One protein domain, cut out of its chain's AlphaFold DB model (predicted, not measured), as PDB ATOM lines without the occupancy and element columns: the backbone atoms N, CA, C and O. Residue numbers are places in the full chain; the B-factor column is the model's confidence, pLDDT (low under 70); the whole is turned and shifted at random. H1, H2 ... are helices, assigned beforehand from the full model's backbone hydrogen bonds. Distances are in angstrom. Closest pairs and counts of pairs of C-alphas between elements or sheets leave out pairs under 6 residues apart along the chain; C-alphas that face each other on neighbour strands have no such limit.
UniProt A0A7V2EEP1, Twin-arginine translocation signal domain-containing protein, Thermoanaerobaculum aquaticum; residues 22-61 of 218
ATOM      1  N   GLU A  22     -41.209  -7.982 -48.989       74.81
ATOM      2  CA  GLU A  22     -42.320  -8.706 -48.349       74.81
ATOM      3  C   GLU A  22     -43.659  -8.394 -49.034       74.81
ATOM      4  O   GLU A  22     -44.484  -9.287 -49.198       74.81
ATOM      5  N   LEU A  23     -43.872  -7.144 -49.465       79.62
ATOM      6  CA  LEU A  23     -45.063  -6.758 -50.230       79.62
ATOM      7  C   LEU A  23     -45.093  -7.420 -51.614       79.62
ATOM      8  O   LEU A  23     -46.157  -7.801 -52.092       79.62
ATOM      9  N   GLU A  24     -43.931  -7.537 -52.250       81.94
ATOM     10  CA  GLU A  24     -43.779  -8.181 -53.556       81.94
ATOM     11  C   GLU A  24     -43.918  -9.713 -53.493       81.94
ATOM     12  O   GLU A  24     -44.192 -10.325 -54.522       81.94
ATOM     13  N   ASP A  25     -43.749 -10.320 -52.309       76.75
ATOM     14  CA  ASP A  25     -43.831 -11.771 -52.054       76.75
ATOM     15  C   ASP A  25     -43.004 -12.611 -53.047       76.75
ATOM     16  O   ASP A  25     -43.429 -13.647 -53.570       76.75
ATOM     17  N   SER A  26     -41.797 -12.127 -53.350       82.44
ATOM     18  CA  SER A  26     -40.931 -12.738 -54.352       82.44
ATOM     19  C   SER A  26     -40.371 -14.094 -53.881       82.44
ATOM     20  O   SER A  26     -40.129 -14.302 -52.684       82.44
ATOM     21  N   PRO A  27     -40.110 -15.040 -54.804       80.81
ATOM     22  CA  PRO A  27     -39.564 -16.352 -54.450       80.81
ATOM     23  C   PRO A  27     -38.194 -16.254 -53.760       80.81
ATOM     24  O   PRO A  27     -37.924 -17.006 -52.826       80.81
ATOM     25  N   GLU A  28     -37.370 -15.275 -54.142       83.56
ATOM     26  CA  GLU A  28     -36.064 -15.012 -53.523       83.56
ATOM     27  C   GLU A  28     -36.184 -14.561 -52.060       83.56
ATOM     28  O   GLU A  28     -35.352 -14.913 -51.224       83.56
ATOM     29  N   PHE A  29     -37.220 -13.783 -51.726       83.12
ATOM     30  CA  PHE A  29     -37.461 -13.342 -50.354       83.12
ATOM     31  C   PHE A  29     -37.839 -14.523 -49.454       83.12
ATOM     32  O   PHE A  29     -37.282 -14.675 -48.365       83.12
ATOM     33  N   ARG A  30     -38.727 -15.404 -49.929       79.94
ATOM     34  CA  ARG A  30     -39.117 -16.619 -49.197       79.94
ATOM     35  C   ARG A  30     -37.934 -17.550 -48.961       79.94
ATOM     36  O   ARG A  30     -37.797 -18.090 -47.866       79.94
ATOM     37  N   GLU A  31     -37.067 -17.704 -49.958       84.12
ATOM     38  CA  GLU A  31     -35.867 -18.530 -49.843       84.12
ATOM     39  C   GLU A  31     -34.875 -17.956 -48.823       84.12
ATOM     40  O   GLU A  31     -34.402 -18.687 -47.954       84.12
ATOM     41  N   LYS A  32     -34.632 -16.639 -48.844       83.12
ATOM     42  CA  LYS A  32     -33.781 -15.974 -47.844       83.12
ATOM     43  C   LYS A  32     -34.323 -16.137 -46.424       83.12
ATOM     44  O   LYS A  32     -33.572 -16.493 -45.522       83.12
ATOM     45  N   VAL A  33     -35.631 -15.957 -46.226       82.44
ATOM     46  CA  VAL A  33     -36.269 -16.158 -44.913       82.44
ATOM     47  C   VAL A  33     -36.165 -17.619 -44.458       82.44
ATOM     48  O   VAL A  33     -35.909 -17.872 -43.281       82.44
ATOM     49  N   ALA A  34     -36.319 -18.581 -45.373       83.44
ATOM     50  CA  ALA A  34     -36.174 -20.005 -45.073       83.44
ATOM     51  C   ALA A  34     -34.734 -20.403 -44.711       83.44
ATOM     52  O   ALA A  34     -34.540 -21.254 -43.845       83.44
ATOM     53  N   GLN A  35     -33.732 -19.778 -45.335       85.88
ATOM     54  CA  GLN A  35     -32.320 -20.005 -45.024       85.88
ATOM     55  C   GLN A  35     -31.912 -19.378 -43.683       85.88
ATOM     56  O   GLN A  35     -31.207 -20.014 -42.901       85.88
ATOM     57  N   GLU A  36     -32.359 -18.152 -43.400       82.88
ATOM     58  CA  GLU A  36     -31.972 -17.421 -42.185       82.88
ATOM     59  C   GLU A  36     -32.738 -17.884 -40.939       82.88
ATOM     60  O   GLU A  36     -32.171 -17.958 -39.847       82.88
ATOM     61  N   PHE A  37     -34.021 -18.230 -41.087       82.06
ATOM     62  CA  PHE A  37     -34.898 -18.601 -39.975       82.06
ATOM     63  C   PHE A  37     -35.694 -19.880 -40.276       82.06
ATOM     64  O   PHE A  37     -36.928 -19.850 -40.262       82.06
ATOM     65  N   PRO A  38     -35.034 -21.035 -40.483       77.81
ATOM     66  CA  PRO A  38     -35.686 -22.269 -40.939       77.81
ATOM     67  C   PRO A  38     -36.816 -22.754 -40.020       77.81
ATOM     68  O   PRO A  38     -37.801 -23.309 -40.491       77.81
ATOM     69  N   LEU A  39     -36.722 -22.496 -38.711       74.81
ATOM     70  CA  LEU A  39     -37.748 -22.874 -37.726       74.81
ATOM     71  C   LEU A  39     -38.937 -21.904 -37.650       74.81
ATOM     72  O   LEU A  39     -39.953 -22.235 -37.047       74.81
ATOM     73  N   LEU A  40     -38.807 -20.700 -38.211       72.12
ATOM     74  CA  LEU A  40     -39.819 -19.642 -38.127       72.12
ATOM     75  C   LEU A  40     -40.302 -19.182 -39.507       72.12
ATOM     76  O   LEU A  40     -41.173 -18.323 -39.587       72.12
ATOM     77  N   ALA A  41     -39.774 -19.758 -40.587       74.25
ATOM     78  CA  ALA A  41     -40.028 -19.329 -41.955       74.25
ATOM     79  C   ALA A  41     -41.525 -19.308 -42.293       74.25
ATOM     80  O   ALA A  41     -42.035 -18.295 -42.771       74.25
ATOM     81  N   GLU A  42     -42.256 -20.371 -41.949       71.81
ATOM     82  CA  GLU A  42     -43.708 -20.453 -42.152       71.81
ATOM     83  C   GLU A  42     -44.475 -19.442 -41.286       71.81
ATOM     84  O   GLU A  42     -45.429 -18.818 -41.742       71.81
ATOM     85  N   ALA A  43     -44.031 -19.210 -40.048       71.69
ATOM     86  CA  ALA A  43     -44.639 -18.231 -39.146       71.69
ATOM     87  C   ALA A  43     -44.302 -16.771 -39.503       71.69
ATOM     88  O   ALA A  43     -44.963 -15.857 -39.014       71.69
ATOM     89  N   LEU A  44     -43.271 -16.520 -40.312       70.94
ATOM     90  CA  LEU A  44     -42.908 -15.182 -40.785       70.94
ATOM     91  C   LEU A  44     -43.545 -14.845 -42.135       70.94
ATOM     92  O   LEU A  44     -43.793 -13.670 -42.388       70.94
ATOM     93  N   THR A  45     -43.830 -15.855 -42.960       71.56
ATOM     94  CA  THR A  45     -44.365 -15.691 -44.321       71.56
ATOM     95  C   THR A  45     -45.878 -15.898 -44.414       71.56
ATOM     96  O   THR A  45     -46.521 -15.216 -45.209       71.56
ATOM     97  N   ASP A  46     -46.483 -16.755 -43.579       76.50
ATOM     98  CA  ASP A  46     -47.940 -16.938 -43.527       76.50
ATOM     99  C   ASP A  46     -48.565 -16.144 -42.356       76.50
ATOM    100  O   ASP A  46     -48.298 -16.431 -41.179       76.50
ATOM    101  N   PRO A  47     -49.461 -15.175 -42.633       70.94
ATOM    102  CA  PRO A  47     -50.190 -14.433 -41.608       70.94
ATOM    103  C   PRO A  47     -50.958 -15.305 -40.599       70.94
ATOM    104  O   PRO A  47     -51.118 -14.897 -39.443       70.94
ATOM    105  N   ARG A  48     -51.457 -16.483 -41.006       76.00
ATOM    106  CA  ARG A  48     -52.208 -17.397 -40.125       76.00
ATOM    107  C   ARG A  48     -51.276 -18.070 -39.123       76.00
ATOM    108  O   ARG A  48     -51.488 -17.938 -37.916       76.00
ATOM    109  N   THR A  49     -50.200 -18.676 -39.616       78.69
ATOM    110  CA  THR A  49     -49.165 -19.336 -38.807       78.69
ATOM    111  C   THR A  49     -48.476 -18.348 -37.865       78.69
ATOM    112  O   THR A  49     -48.257 -18.652 -36.692       78.69
ATOM    113  N   ARG A  50     -48.245 -17.105 -38.313       76.69
ATOM    114  CA  ARG A  50     -47.747 -16.009 -37.468       76.69
ATOM    115  C   ARG A  50     -48.641 -15.728 -36.267       76.69
ATOM    116  O   ARG A  50     -48.161 -15.534 -35.149       76.69
ATOM    117  N   ARG A  51     -49.954 -15.637 -36.503       80.56
ATOM    118  CA  ARG A  51     -50.932 -15.333 -35.454       80.56
ATOM    119  C   ARG A  51     -50.959 -16.445 -34.413       80.56
ATOM    120  O   ARG A  51     -51.041 -16.142 -33.225       80.56
ATOM    121  N   ASP A  52     -50.874 -17.697 -34.841       81.38
ATOM    122  CA  ASP A  52     -50.879 -18.840 -33.931       81.38
ATOM    123  C   ASP A  52     -49.564 -18.963 -33.152       81.38
ATOM    124  O   ASP A  52     -49.603 -19.168 -31.939       81.38
ATOM    125  N   PHE A  53     -48.421 -18.673 -33.781       83.81
ATOM    126  CA  PHE A  53     -47.143 -18.532 -33.081       83.81
ATOM    127  C   PHE A  53     -47.194 -17.444 -31.997       83.81
ATOM    128  O   PHE A  53     -46.822 -17.695 -30.854       83.81
ATOM    129  N   LEU A  54     -47.703 -16.247 -32.312       83.75
ATOM    130  CA  LEU A  54     -47.799 -15.152 -31.338       83.75
ATOM    131  C   LEU A  54     -48.786 -15.451 -30.203       83.75
ATOM    132  O   LEU A  54     -48.532 -15.061 -29.064       83.75
ATOM    133  N   LYS A  55     -49.887 -16.165 -30.480       84.25
ATOM    134  CA  LYS A  55     -50.795 -16.653 -29.430       84.25
ATOM    135  C   LYS A  55     -50.079 -17.623 -28.495       84.25
ATOM    136  O   LYS A  55     -50.207 -17.480 -27.284       84.25
ATOM    137  N   LEU A  56     -49.330 -18.584 -29.040       84.94
ATOM    138  CA  LEU A  56     -48.592 -19.570 -28.248       84.94
ATOM    139  C   LEU A  56     -47.471 -18.911 -27.440       84.94
ATOM    140  O   LEU A  56     -47.413 -19.100 -26.232       84.94
ATOM    141  N   ALA A  57     -46.648 -18.067 -28.065       85.62
ATOM    142  CA  ALA A  57     -45.585 -17.326 -27.388       85.62
ATOM    143  C   ALA A  57     -46.139 -16.399 -26.290       85.62
ATOM    144  O   ALA A  57     -45.613 -16.365 -25.177       85.62
ATOM    145  N   GLY A  58     -47.239 -15.690 -26.570       83.50
ATOM    146  CA  GLY A  58     -47.941 -14.863 -25.590       83.50
ATOM    147  C   GLY A  58     -48.530 -15.679 -24.435       83.50
ATOM    148  O   GLY A  58     -48.407 -15.273 -23.281       83.50
ATOM    149  N   ALA A  59     -49.105 -16.853 -24.717       84.50
ATOM    150  CA  ALA A  59     -49.600 -17.771 -23.692       84.50
ATOM    151  C   ALA A  59     -48.462 -18.318 -22.814       84.50
ATOM    152  O   ALA A  59     -48.595 -18.338 -21.591       84.50
ATOM    153  N   SER A  60     -47.323 -18.696 -23.402       81.31
ATOM    154  CA  SER A  60     -46.137 -19.152 -22.666       81.31
ATOM    155  C   SER A  60     -45.567 -18.061 -21.756       81.31
ATOM    156  O   SER A  60     -45.287 -18.324 -20.587       81.31
ATOM    157  N   LEU A  61     -45.446 -16.824 -22.252       80.88
ATOM    158  CA  LEU A  61     -45.005 -15.683 -21.442       80.88
ATOM    159  C   LEU A  61     -46.010 -15.343 -20.330       80.88
ATOM    160  O   LEU A  61     -45.603 -15.056 -19.205       80.88
TER     161      LEU A  61
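This is residues 22 to 61 of the 218 residues of the protein "Twin-arginine translocation signal domain-containing protein" of Thermoanaerobaculum aquaticum (UniProt A0A7V2EEP1). Three helices follow one another in a loose, flat zigzag: H1 at one end, the short H2 in the middle, and the longer H3 reaching away at the other end. H1 packs on H2, while H3 touches H2 only at the corner by their link and stays apart from H1, and the last part of H3, residues 55 to 61, sticks out free. The printed part has 40 residues with three named helices in the order H1, H2, H3 and no named strand, and its class is all helix. The whole is loose, with a radius of gyration of the C-alphas of 11.3 A, and spans 33 by 18 by 10 A.

The printed part begins at Glu 22, with its C-alpha at (-42.320, -8.706, -48.349). H1 holds residues 27 to 36 and is 14.5 A long from first to last C-alpha; it begins at C-alpha 27, at (-39.564, -16.352, -54.450). H2 holds residues 41 to 45 and measures 6.1 A. H3 holds residues 47 to 61, measures 20.9 A and ends at C-alpha 61, at (-45.005, -15.683, -21.442).

H1 and H2 touch, and their closest C-alphas are those of Ala 34 and Ala 41, 5.0 A apart. H2 and H3 touch only at the corner by their link, H3 with residues 49 to 53 alone; their closest C-alphas are those of Ala 43 and Arg 50, 4.2 A apart. H1 and H3 are apart. In H1, H2 and H3 every O i to N i+4 pair is within hydrogen-bond range.

The two C-alphas farthest apart are those of Pro 27 and Leu 61, at 33.5 A. The links from H1 to H2, with 4 residues, and from H2 to H3, with 1 residue, are tight. The printed part has no cut. The mean pLDDT of the printed part is 79.6, and no printed residue is under 70; H2 has a mean of 72.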